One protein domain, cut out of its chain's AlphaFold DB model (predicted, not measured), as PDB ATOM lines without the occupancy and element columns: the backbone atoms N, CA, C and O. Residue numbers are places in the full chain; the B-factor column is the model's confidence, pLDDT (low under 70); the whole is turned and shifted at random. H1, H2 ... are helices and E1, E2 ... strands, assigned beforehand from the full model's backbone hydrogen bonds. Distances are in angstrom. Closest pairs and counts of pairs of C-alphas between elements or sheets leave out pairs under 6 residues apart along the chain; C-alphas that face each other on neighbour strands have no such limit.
ATOM      1  N   GLU A  44     212.759  90.333  92.503       64.00
ATOM      2  CA  GLU A  44     212.275  90.422  93.875       64.00
ATOM      3  C   GLU A  44     210.921  91.141  93.914       64.00
ATOM      4  O   GLU A  44     210.740  92.231  93.368       64.00
ATOM      5  N   GLN A  45     209.936  90.502  94.545       70.25
ATOM      6  CA  GLN A  45     208.652  91.130  94.845       70.25
ATOM      7  C   GLN A  45     208.848  92.154  95.968       70.25
ATOM      8  O   GLN A  45     209.689  91.920  96.840       70.25
ATOM      9  N   PRO A  46     208.051  93.238  96.013       81.00
ATOM     10  CA  PRO A  46     208.010  94.101  97.185       81.00
ATOM     11  C   PRO A  46     207.820  93.272  98.457       81.00
ATOM     12  O   PRO A  46     206.964  92.379  98.526       81.00
ATOM     13  N   LYS A  47     208.644  93.543  99.463       86.19
ATOM     14  CA  LYS A  47     208.687  92.756 100.691       86.19
ATOM     15  C   LYS A  47     207.580  93.224 101.624       86.19
ATOM     16  O   LYS A  47     207.514  94.394 101.974       86.19
ATOM     17  N   LEU A  48     206.698  92.324 102.051       87.56
ATOM     18  CA  LEU A  48     205.724  92.656 103.092       87.56
ATOM     19  C   LEU A  48     206.448  92.808 104.433       87.56
ATOM     20  O   LEU A  48     207.080  91.852 104.884       87.56
ATOM     21  N   ILE A  49     206.306  93.968 105.076       90.50
ATOM     22  CA  ILE A  49     206.964  94.259 106.357       90.50
ATOM     23  C   ILE A  49     205.990  94.418 107.529       90.50
ATOM     24  O   ILE A  49     206.392  94.189 108.665       90.50
ATOM     25  N   ALA A  50     204.715  94.746 107.278       87.94
ATOM     26  CA  ALA A  50     203.699  94.854 108.330       87.94
ATOM     27  C   ALA A  50     202.273  94.569 107.819       87.94
ATOM     28  O   ALA A  50     201.940  94.878 106.670       87.94
ATOM     29  N   GLU A  51     201.421  94.017 108.692       89.19
ATOM     30  CA  GLU A  51     199.969  93.884 108.494       89.19
ATOM     31  C   GLU A  51     199.227  94.410 109.734       89.19
ATOM     32  O   GLU A  51     199.523  94.004 110.855       89.19
ATOM     33  N   PHE A  52     198.231  95.274 109.531       84.62
ATOM     34  CA  PHE A  52     197.362  95.811 110.583       84.62
ATOM     35  C   PHE A  52     195.948  95.311 110.341       84.62
ATOM     36  O   PHE A  52     195.427  95.435 109.230       84.62
ATOM     37  N   THR A  53     195.310  94.759 111.370       78.06
ATOM     38  CA  THR A  53     193.942  94.250 111.241       78.06
ATOM     39  C   THR A  53     192.975  95.156 111.986       78.06
ATOM     40  O   THR A  53     193.044  95.274 113.209       78.06
ATOM     41  N   ALA A  54     192.019  95.749 111.271       60.91
ATOM     42  CA  ALA A  54     190.929  96.511 111.874       60.91
ATOM     43  C   ALA A  54     189.901  95.559 112.537       60.91
ATOM     44  O   ALA A  54     188.813  95.338 112.010       60.91
ATOM     45  N   ASN A  55     190.267  94.924 113.659       54.66
ATOM     46  CA  ASN A  55     189.419  93.966 114.397       54.66
ATOM     47  C   ASN A  55     188.721  94.545 115.621       54.66
ATOM     48  O   ASN A  55     187.771  93.951 116.131       54.66
ATOM     49  N   TYR A  56     189.187  95.675 116.126       47.72
ATOM     50  CA  TYR A  56     188.706  96.177 117.398       47.72
ATOM     51  C   TYR A  56     187.480  97.041 117.160       47.72
ATOM     52  O   TYR A  56     187.638  98.159 116.701       47.72
ATOM     53  N   HIS A  57     186.290  96.457 117.375       38.94
ATOM     54  CA  HIS A  57     185.073  97.090 117.930       38.94
ATOM     55  C   HIS A  57     183.837  96.158 117.987       38.94
ATOM     56  O   HIS A  57     182.776  96.603 118.410       38.94
ATOM     57  N   ARG A 321     188.695  92.558  87.823       48.88
ATOM     58  CA  ARG A 321     187.894  92.052  86.719       48.88
ATOM     59  C   ARG A 321     188.766  91.124  85.896       48.88
ATOM     60  O   ARG A 321     189.991  91.210  85.969       48.88
ATOM     61  N   PRO A 322     188.176  90.228  85.093       40.97
ATOM     62  CA  PRO A 322     188.946  89.344  84.223       40.97
ATOM     63  C   PRO A 322     189.909  90.070  83.274       40.97
ATOM     64  O   PRO A 322     190.742  89.403  82.672       40.97
ATOM     65  N   LEU A 323     189.753  91.392  83.151       41.38
ATOM     66  CA  LEU A 323     190.317  92.280  82.144       41.38
ATOM     67  C   LEU A 323     191.196  93.401  82.740       41.38
ATOM     68  O   LEU A 323     191.669  94.265  82.007       41.38
ATOM     69  N   SER A 324     191.386  93.431  84.065       42.69
ATOM     70  CA  SER A 324     192.209  94.413  84.774       42.69
ATOM     71  C   SER A 324     193.140  93.684  85.730       42.69
ATOM     72  O   SER A 324     192.689  92.889  86.555       42.69
ATOM     73  N   GLY A 325     194.453  93.896  85.597       49.34
ATOM     74  CA  GLY A 325     195.420  93.208  86.454       49.34
ATOM     75  C   GLY A 325     195.073  93.434  87.927       49.34
ATOM     76  O   GLY A 325     194.789  94.562  88.308       49.34
ATOM     77  N   CYS A 326     195.046  92.367  88.724       54.16
ATOM     78  CA  CYS A 326     194.578  92.407  90.112       54.16
ATOM     79  C   CYS A 326     195.639  92.993  91.062       54.16
ATOM     80  O   CYS A 326     196.836  92.830  90.806       54.16
ATOM     81  N   GLY A 327     195.205  93.590  92.177       72.06
ATOM     82  CA  GLY A 327     196.081  94.081  93.251       72.06
ATOM     83  C   GLY A 327     196.618  95.489  93.001       72.06
ATOM     84  O   GLY A 327     195.976  96.287  92.324       72.06
ATOM     85  N   VAL A 328     197.798  95.796  93.540       79.56
ATOM     86  CA  VAL A 328     198.466  97.083  93.299       79.56
ATOM     87  C   VAL A 328     199.468  96.942  92.166       79.56
ATOM     88  O   VAL A 328     200.244  95.990  92.135       79.56
ATOM     89  N   GLN A 329     199.480  97.884  91.228       80.75
ATOM     90  CA  GLN A 329     200.503  97.951  90.187       80.75
ATOM     91  C   GLN A 329     201.377  99.179  90.363       80.75
ATOM     92  O   GLN A 329     200.863 100.276  90.545       80.75
ATOM     93  N   LEU A 330     202.685  98.981  90.233       85.06
ATOM     94  CA  LEU A 330     203.697 100.028  90.225       85.06
ATOM     95  C   LEU A 330     204.212 100.226  88.800       85.06
ATOM     96  O   LEU A 330     204.435  99.263  88.050       85.06
ATOM     97  N   TRP A 331     204.352 101.482  88.406       85.94
ATOM     98  CA  TRP A 331     204.747 101.861  87.059       85.94
ATOM     99  C   TRP A 331     205.448 103.211  87.018       85.94
ATOM    100  O   TRP A 331     205.277 104.034  87.912       85.94
ATOM    101  N   ASP A 332     206.251 103.400  85.977       87.25
ATOM    102  CA  ASP A 332     206.995 104.630  85.728       87.25
ATOM    103  C   ASP A 332     206.048 105.731  85.236       87.25
ATOM    104  O   ASP A 332     205.348 105.556  84.237       87.25
ATOM    105  N   SER A 333     206.009 106.863  85.935       87.94
ATOM    106  CA  SER A 333     205.052 107.946  85.688       87.94
ATOM    107  C   SER A 333     205.236 108.608  84.322       87.94
ATOM    108  O   SER A 333     204.270 109.105  83.740       87.94
ATOM    109  N   GLY A 334     206.465 108.605  83.797       85.06
ATOM    110  CA  GLY A 334     206.818 109.247  82.540       85.06
ATOM    111  C   GLY A 334     206.481 108.409  81.314       85.06
ATOM    112  O   GLY A 334     205.931 108.916  80.346       85.06
ATOM    113  N   SER A 335     206.775 107.123  81.329       80.81
ATOM    114  CA  SER A 335     206.554 106.231  80.188       80.81
ATOM    115  C   SER A 335     205.237 105.471  80.278       80.81
ATOM    116  O   SER A 335     204.706 105.055  79.251       80.81
ATOM    117  N   GLY A 336     204.716 105.281  81.493       80.44
ATOM    118  CA  GLY A 336     203.615 104.372  81.787       80.44
ATOM    119  C   GLY A 336     204.070 102.913  81.874       80.44
ATOM    120  O   GLY A 336     203.216 102.025  81.947       80.44
ATOM    121  N   ALA A 337     205.383 102.638  81.844       78.25
ATOM    122  CA  ALA A 337     205.964 101.295  81.788       78.25
ATOM    123  C   ALA A 337     205.838 100.527  83.112       78.25
ATOM    124  O   ALA A 337     205.817 101.119  84.192       78.25
ATOM    125  N   PRO A 338     205.650  99.195  83.090       77.31
ATOM    126  CA  PRO A 338     205.456  98.412  84.306       77.31
ATOM    127  C   PRO A 338     206.773  98.217  85.044       77.31
ATOM    128  O   PRO A 338     207.773  97.830  84.451       77.31
ATOM    129  N   ILE A 339     206.731  98.423  86.357       80.38
ATOM    130  CA  ILE A 339     207.872  98.161  87.232       80.38
ATOM    131  C   ILE A 339     207.619  96.884  88.017       80.38
ATOM    132  O   ILE A 339     208.413  95.959  87.958       80.38
ATOM    133  N   THR A 340     206.492  96.788  88.723       77.12
ATOM    134  CA  THR A 340     206.131  95.567  89.457       77.12
ATOM    135  C   THR A 340     204.635  95.542  89.786       77.12
ATOM    136  O   THR A 340     203.887  96.476  89.476       77.12
ATOM    137  N   SER A 341     204.160  94.459  90.395       75.00
ATOM    138  CA  SER A 341     202.801  94.359  90.924       75.00
ATOM    139  C   SER A 341     202.789  93.639  92.259       75.00
ATOM    140  O   SER A 341     203.420  92.599  92.399       75.00
ATOM    141  N   ILE A 342     201.998  94.144  93.196       73.75
ATOM    142  CA  ILE A 342     201.793  93.575  94.521       73.75
ATOM    143  C   ILE A 342     200.456  92.834  94.511       73.75
ATOM    144  O   ILE A 342     199.386  93.436  94.374       73.75
ATOM    145  N   ARG A 343     200.513  91.509  94.665       65.56
ATOM    146  CA  ARG A 343     199.335  90.636  94.740       65.56
ATOM    147  C   ARG A 343     199.452  89.710  95.943       65.56
ATOM    148  O   ARG A 343     200.337  88.862  95.999       65.56
ATOM    149  N   ARG A 344     198.522  89.826  96.890       57.19
ATOM    150  CA  ARG A 344     198.368  88.869  97.993       57.19
ATOM    151  C   ARG A 344     196.903  88.472  98.078       57.19
ATOM    152  O   ARG A 344     196.051  89.303  98.367       57.19
ATOM    153  N   GLY A 345     196.610  87.209  97.786       45.44
ATOM    154  CA  GLY A 345     195.289  86.634  97.985       45.44
ATOM    155  C   GLY A 345     195.030  86.390  99.468       45.44
ATOM    156  O   GLY A 345     195.899  85.907 100.197       45.44
ATOM    157  N   SER A 346     193.823  86.716  99.916       37.12
ATOM    158  CA  SER A 346     193.340  86.352 101.246       37.12
ATOM    159  C   SER A 346     192.744  84.937 101.241       37.12
ATOM    160  O   SER A 346     192.205  84.474 100.232       37.12
ATOM    161  N   ARG A 347     192.833  84.232 102.376       34.19
ATOM    162  CA  ARG A 347     192.154  82.945 102.590       34.19
ATOM    163  C   ARG A 347     190.705  83.218 102.994       34.19
ATOM    164  O   ARG A 347     190.441  83.478 104.163       34.19
ATOM    165  N   PHE A 348     189.749  83.081 102.077       35.41
ATOM    166  CA  PHE A 348     188.357  82.907 102.496       35.41
ATOM    167  C   PHE A 348     188.167  81.490 103.051       35.41
ATOM    168  O   PHE A 348     188.163  80.503 102.315       35.41
ATOM    169  N   ALA A 349     188.029  81.387 104.370       34.06
ATOM    170  CA  ALA A 349     187.642  80.160 105.049       34.06
ATOM    171  C   ALA A 349     186.138  79.917 104.837       34.06
ATOM    172  O   ALA A 349     185.313  80.476 105.550       34.06
ATOM    173  N   SER A 350     185.772  79.152 103.805       29.98
ATOM    174  CA  SER A 350     184.537  78.331 103.774       29.98
ATOM    175  C   SER A 350     184.314  77.617 102.440       29.98
ATOM    176  O   SER A 350     183.612  76.611 102.420       29.98
ATOM    177  N   ASN A 351     184.926  78.059 101.332       31.94
ATOM    178  CA  ASN A 351     184.819  77.334 100.065       31.94
ATOM    179  C   ASN A 351     186.115  77.396  99.226       31.94
ATOM    180  O   ASN A 351     186.348  78.383  98.528       31.94
ATOM    181  N   PRO A 352     186.946  76.337  99.224       36.06
ATOM    182  CA  PRO A 352     188.182  76.273  98.440       36.06
ATOM    183  C   PRO A 352     187.961  76.174  96.917       36.06
ATOM    184  O   PRO A 352     188.934  76.018  96.185       36.06
ATOM    185  N   SER A 353     186.718  76.252  96.426       32.88
ATOM    186  CA  SER A 353     186.381  76.198  94.994       32.88
ATOM    187  C   SER A 353     185.824  77.510  94.411       32.88
ATOM    188  O   SER A 353     185.654  77.606  93.198       32.88
ATOM    189  N   LEU A 354     185.613  78.551  95.231       34.50
ATOM    190  CA  LEU A 354     185.169  79.883  94.792       34.50
ATOM    191  C   LEU A 354     186.029  80.974  95.449       34.50
ATOM    192  O   LEU A 354     185.681  81.528  96.488       34.50
ATOM    193  N   PHE A 355     187.174  81.282  94.836       38.03
ATOM    194  CA  PHE A 355     188.021  82.407  95.239       38.03
ATOM    195  C   PHE A 355     187.483  83.703  94.620       38.03
ATOM    196  O   PHE A 355     187.765  84.006  93.461       38.03
ATOM    197  N   TYR A 356     186.720  84.481  95.385       37.88
ATOM    198  CA  TYR A 356     186.564  85.909  95.108       37.88
ATOM    199  C   TYR A 356     187.836  86.592  95.615       37.88
ATOM    200  O   TYR A 356     188.199  86.409  96.778       37.88
ATOM    201  N   TYR A 357     188.567  87.298  94.746       45.59
ATOM    202  CA  TYR A 357     189.711  88.064  95.232       45.59
ATOM    203  C   TYR A 357     189.178  89.266  96.025       45.59
ATOM    204  O   TYR A 357     188.063  89.723  95.779       45.59
ATOM    205  N   LEU A 358     189.941  89.728  97.009       51.59
ATOM    206  CA  LEU A 358     189.559  90.875  97.827       51.59
ATOM    207  C   LEU A 358     190.239  92.118  97.280       51.59
ATOM    208  O   LEU A 358     191.433  92.095  96.975       51.59
ATOM    209  N   GLU A 359     189.449  93.166  97.091       64.81
ATOM    210  CA  GLU A 359     189.848  94.340  96.325       64.81
ATOM    211  C   GLU A 359     190.783  95.224  97.157       64.81
ATOM    212  O   GLU A 359     190.530  95.488  98.335       64.81
ATOM    213  N   THR A 360     191.876  95.696  96.552       71.94
ATOM    214  CA  THR A 360     192.591  96.850  97.100       71.94
ATOM    215  C   THR A 360     191.798  98.087  96.708       71.94
ATOM    216  O   THR A 360     191.616  98.348  95.520       71.94
ATOM    217  N   ARG A 361     191.302  98.818  97.703       79.94
ATOM    218  CA  ARG A 361     190.501 100.030  97.496       79.94
ATOM    219  C   ARG A 361     191.362 101.280  97.435       79.94
ATOM    220  O   ARG A 361     191.019 102.210  96.718       79.94
ATOM    221  N   ASP A 362     192.474 101.281  98.164       87.56
ATOM    222  CA  ASP A 362     193.347 102.443  98.247       87.56
ATOM    223  C   ASP A 362     194.823 102.061  98.409       87.56
ATOM    224  O   ASP A 362     195.156 100.975  98.904       87.56
ATOM    225  N   VAL A 363     195.702 102.966  97.982       91.94
ATOM    226  CA  VAL A 363     197.156 102.827  97.989       91.94
ATOM    227  C   VAL A 363     197.830 104.168  98.300       91.94
ATOM    228  O   VAL A 363     197.453 105.202  97.755       91.94
ATOM    229  N   ALA A 364     198.862 104.150  99.146       94.50
ATOM    230  CA  ALA A 364     199.626 105.335  99.540       94.50
ATOM    231  C   ALA A 364     201.133 105.045  99.584       94.50
ATOM    232  O   ALA A 364     201.531 103.970 100.028       94.50
ATOM    233  N   PHE A 365     201.967 106.004  99.175       95.19
ATOM    234  CA  PHE A 365     203.415 105.966  99.410       95.19
ATOM    235  C   PHE A 365     203.772 106.607 100.750       95.19
ATOM    236  O   PHE A 365     203.113 107.562 101.172       95.19
ATOM    237  N   SER A 366     204.831 106.116 101.393       95.00
ATOM    238  CA  SER A 366     205.509 106.841 102.470       95.00
ATOM    239  C   SER A 366     206.194 108.101 101.939       95.00
ATOM    240  O   SER A 366     206.464 108.220 100.745       95.00
ATOM    241  N   GLN A 367     206.505 109.043 102.831       92.06
ATOM    242  CA  GLN A 367     207.146 110.315 102.475       92.06
ATOM    243  C   GLN A 367     208.524 110.148 101.803       92.06
ATOM    244  O   GLN A 367     208.917 110.985 100.996       92.06
ATOM    245  N   ASP A 368     209.251 109.075 102.117       90.56
ATOM    246  CA  ASP A 368     210.533 108.728 101.489       90.56
ATOM    247  C   ASP A 368     210.373 107.936 100.175       90.56
ATOM    248  O   ASP A 368     211.341 107.735  99.450       90.56
ATOM    249  N   GLY A 369     209.152 107.499  99.842       91.69
ATOM    250  CA  GLY A 369     208.840 106.726  98.640       91.69
ATOM    251  C   GLY A 369     209.250 105.251  98.690       91.69
ATOM    252  O   GLY A 369     208.973 104.526  97.734       91.69
ATOM    253  N   HIS A 370     209.866 104.784  99.779       92.94
ATOM    254  CA  HIS A 370     210.370 103.411  99.899       92.94
ATOM    255  C   HIS A 370     209.300 102.397 100.302       92.94
ATOM    256  O   HIS A 370     209.456 101.200 100.043       92.94
ATOM    257  N   LEU A 371     208.205 102.862 100.908       94.19
ATOM    258  CA  LEU A 371     207.108 102.022 101.366       94.19
ATOM    259  C   LEU A 371     205.811 102.324 100.620       94.19
ATOM    260  O   LEU A 371     205.504 103.464 100.274       94.19
ATOM    261  N   VAL A 372     205.003 101.281 100.447       93.94
ATOM    262  CA  VAL A 372     203.649 101.351  99.897       93.94
ATOM    263  C   VAL A 372     202.677 100.734 100.896       93.94
ATOM    264  O   VAL A 372     202.837  99.582 101.290       93.94
ATOM    265  N   ALA A 373     201.649 101.476 101.292       93.44
ATOM    266  CA  ALA A 373     200.557 101.001 102.130       93.44
ATOM    267  C   ALA A 373     199.332 100.718 101.267       93.44
ATOM    268  O   ALA A 373     199.016 101.480 100.357       93.44
ATOM    269  N   THR A 374     198.624  99.631 101.563       90.50
ATOM    270  CA  THR A 374     197.449  99.199 100.798       90.50
ATOM    271  C   THR A 374     196.283  98.904 101.728       90.50
ATOM    272  O   THR A 374     196.438  98.099 102.651       90.50
ATOM    273  N   GLY A 375     195.122  99.501 101.459       87.06
ATOM    274  CA  GLY A 375     193.860  99.217 102.144       87.06
ATOM    275  C   GLY A 375     193.022  98.213 101.356       87.06
ATOM    276  O   GLY A 375     192.788  98.402 100.162       87.06
ATOM    277  N   SER A 376     192.596  97.131 102.004       80.81
ATOM    278  CA  SER A 376     191.930  96.003 101.345       80.81
ATOM    279  C   SER A 376     190.509  95.752 101.873       80.81
ATOM    280  O   SER A 376     190.145  96.144 102.986       80.81
ATOM    281  N   GLU A 377     189.689  95.065 101.078       77.12
ATOM    282  CA  GLU A 377     188.320  94.686 101.454       77.12
ATOM    283  C   GLU A 377     188.217  93.698 102.617       77.12
ATOM    284  O   GLU A 377     187.180  93.636 103.275       77.12
ATOM    285  N   ASP A 378     189.288  92.961 102.913       73.56
ATOM    286  CA  ASP A 378     189.375  92.100 104.099       73.56
ATOM    287  C   ASP A 378     189.527  92.878 105.414       73.56
ATOM    288  O   ASP A 378     189.527  92.272 106.487       73.56
ATOM    289  N   GLY A 379     189.648  94.205 105.352       78.81
ATOM    290  CA  GLY A 379     189.877  95.039 106.527       78.81
ATOM    291  C   GLY A 379     191.316  95.039 107.021       78.81
ATOM    292  O   GLY A 379     191.573  95.472 108.147       78.81
ATOM    293  N   ILE A 380     192.248  94.547 106.200       83.75
ATOM    294  CA  ILE A 380     193.672  94.515 106.512       83.75
ATOM    295  C   ILE A 380     194.377  95.642 105.757       83.75
ATOM    296  O   ILE A 380     194.172  95.857 104.558       83.75
ATOM    297  N   ILE A 381     195.245  96.346 106.476       89.19
ATOM    298  CA  ILE A 381     196.198  97.298 105.911       89.19
ATOM    299  C   ILE A 381     197.537  96.585 105.821       89.19
ATOM    300  O   ILE A 381     197.955  95.927 106.771       89.19
ATOM    301  N   ARG A 382     198.208  96.697 104.680       89.62
ATOM    302  CA  ARG A 382     199.502  96.045 104.443       89.62
ATOM    303  C   ARG A 382     200.531  97.072 104.033       89.62
ATOM    304  O   ARG A 382     200.191  97.956 103.252       89.62
ATOM    305  N   VAL A 383     201.753  96.926 104.532       92.50
ATOM    306  CA  VAL A 383     202.882  97.799 104.195       92.50
ATOM    307  C   VAL A 383     203.968  96.988 103.514       92.50
ATOM    308  O   VAL A 383     204.424  95.966 104.033       92.50
ATOM    309  N   TRP A 384     204.371  97.469 102.348       92.31
ATOM    310  CA  TRP A 384     205.301  96.830 101.436       92.31
ATOM    311  C   TRP A 384     206.537  97.701 101.274       92.31
ATOM    312  O   TRP A 384     206.406  98.899 101.064       92.31
ATOM    313  N   GLU A 385     207.712  97.097 101.346       92.62
ATOM    314  CA  GLU A 385     209.006  97.721 101.096       92.62
ATOM    315  C   GLU A 385     209.428  97.461  99.645       92.62
ATOM    316  O   GLU A 385     209.404  96.315  99.176       92.62
ATOM    317  N   LEU A 386     209.768  98.533  98.927       90.62
ATOM    318  CA  LEU A 386     210.249  98.476  97.549       90.62
ATOM    319  C   LEU A 386     211.753  98.206  97.505       90.62
ATOM    320  O   LEU A 386     212.516  98.700  98.333       90.62
ATOM    321  N   THR A 387     212.190  97.447  96.504       89.38
ATOM    322  CA  THR A 387     213.617  97.167  96.294       89.38
ATOM    323  C   THR A 387     214.317  98.341  95.595       89.38
ATOM    324  O   THR A 387     213.657  99.113  94.893       89.38
ATOM    325  N   PRO A 388     215.655  98.477  95.704       87.50
ATOM    326  CA  PRO A 388     216.399  99.535  95.012       87.50
ATOM    327  C   PRO A 388     216.127  99.589  93.502       87.50
ATOM    328  O   PRO A 388     215.869 100.659  92.965       87.50
ATOM    329  N   GLN A 389     216.056  98.432  92.832       82.88
ATOM    330  CA  GLN A 389     215.742  98.356  91.399       82.88
ATOM    331  C   GLN A 389     214.355  98.928  91.067       82.88
ATOM    332  O   GLN A 389     214.189  99.616  90.060       82.88
ATOM    333  N   GLN A 390     213.358  98.669  91.919       86.50
ATOM    334  CA  GLN A 390     211.997  99.186  91.739       86.50
ATOM    335  C   GLN A 390     211.939 100.704  91.957       86.50
ATOM    336  O   GLN A 390     211.194 101.392  91.263       86.50
ATOM    337  N   LEU A 391     212.738 101.218  92.895       87.19
ATOM    338  CA  LEU A 391     212.849 102.646  93.209       87.19
ATOM    339  C   LEU A 391     213.585 103.430  92.122       87.19
ATOM    340  O   LEU A 391     213.206 104.554  91.808       87.19
ATOM    341  N   GLU A 392     214.595 102.819  91.504       85.88
ATOM    342  CA  GLU A 392     215.286 103.367  90.332       85.88
ATOM    343  C   GLU A 392     214.395 103.400  89.082       85.88
ATOM    344  O   GLU A 392     214.787 103.959  88.060       85.88
ATOM    345  N   GLY A 393     213.190 102.824  89.152       75.00
ATOM    346  CA  GLY A 393     212.288 102.725  88.014       75.00
ATOM    347  C   GLY A 393     212.757 101.700  86.987       75.00
ATOM    348  O   GLY A 393     212.356 101.783  85.828       75.00
ATOM    349  N   THR A 394     213.598 100.735  87.386       76.50
ATOM    350  CA  THR A 394     214.063  99.679  86.481       76.50
ATOM    351  C   THR A 394     212.855  98.876  86.023       76.50
ATOM    352  O   THR A 394     212.231  98.135  86.787       76.50
ATOM    353  N   THR A 395     212.485  99.072  84.763       70.44
ATOM    354  CA  THR A 395     211.308  98.447  84.179       70.44
ATOM    355  C   THR A 395     211.582  96.978  83.928       70.44
ATOM    356  O   THR A 395     212.623  96.621  83.373       70.44
ATOM    357  N   ILE A 396     210.612  96.129  84.250       68.00
ATOM    358  CA  ILE A 396     210.620  94.757  83.753       68.00
ATOM    359  C   ILE A 396     210.431  94.845  82.233       68.00
ATOM    360  O   ILE A 396     209.440  95.448  81.806       68.00
ATOM    361  N   PRO A 397     211.325  94.256  81.411       70.69
ATOM    362  CA  PRO A 397     211.089  94.148  79.977       70.69
ATOM    363  C   PRO A 397     209.723  93.504  79.745       70.69
ATOM    364  O   PRO A 397     209.497  92.375  80.186       70.69
TER     365      PRO A 397
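What this domain is: This is residues 44 to 57 and 321 to 397 of the 705 residues of an uncharacterized protein of Candidatus Poribacteria bacterium (UniProt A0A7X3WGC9). A twisted four-stranded sheet, E1, E6, E5 and E4, makes a wall, and the smaller hairpin E2 and E3 lies over part of one face, coming close to it mainly where E2 begins. The short helix H1 sits at one end, beside E3, while a long loop reaches out at the other end, where residues 349 to 354 stick out. The printed part has 91 residues, with six named strands and then one named helix along the chain, E1 E2 E3 E4 E5 E6 H1; both sheets are antiparallel. The class is mostly strand, though under half of the residues are in named elements. The whole is only just compact, close to loose, with a radius of gyration of the C-alphas of 14.5 A and spans of 42 by 32 by 20 A.

Where its parts are: Find C-alpha 47 at (208.687, 92.756, 100.691); from there strand E1, residues 47 to 53, runs 18.2 A. Its neighbour E6, residues 380 to 385, covers 16.6 A and ends at C-alpha 385, (209.006, 97.721, 101.096). Next come E5, residues 371 to 376, 16.3 A, and E4, residues 360 to 365, 14.3 A. For the second sheet, look at E2, residues 327 to 332, 16.9 A, and E3, residues 338 to 342, 11.9 A. Helix H1, residues 388 to 391, ends at C-alpha 391, (212.849, 102.646, 93.209).

How they stand to each other: Start with the four-stranded sheet, whose edge strands are E1 and E4. E1 and E6 are antiparallel at 160 degrees, with N 52 and O 381 within hydrogen-bond range at 2.8 A. E4, E5 and E6 form a meander, each strand the antiparallel neighbour of the one before; look at N 374 and O 382, 2.8 A, between E5 and E6, and N 373 and O 364, 2.8 A, between E5 and E4. The hairpin E2 and E3 has N 342 and O 328 at 2.8 A. E2 and E4 have their closest C-alphas at Gly 327 and Thr 360, 5.9 A apart. H1 is not on the four-stranded sheet; its closest C-alpha pair with E3 is Gln 390 and Ile 339, 6.2 A. H1 is too short for any O i to N i+4 pair, and its one O i to N i+3 pair is within range. E1 and E3 are apart.

The domain as a whole: The two C-alphas farthest apart are those of His 57 and Pro 397, 46.1 A. Residues 58 to 320 are cut out, and C-alphas 57 and 321 are 31.7 A apart across the cut. The link from E3 to E4, residues 343 to 359, is long. Mean pLDDT of the printed part of this model is 72.1; look for values under 70 at residues 44, 54 to 57, 321 to 326, 343 to 359 and 396.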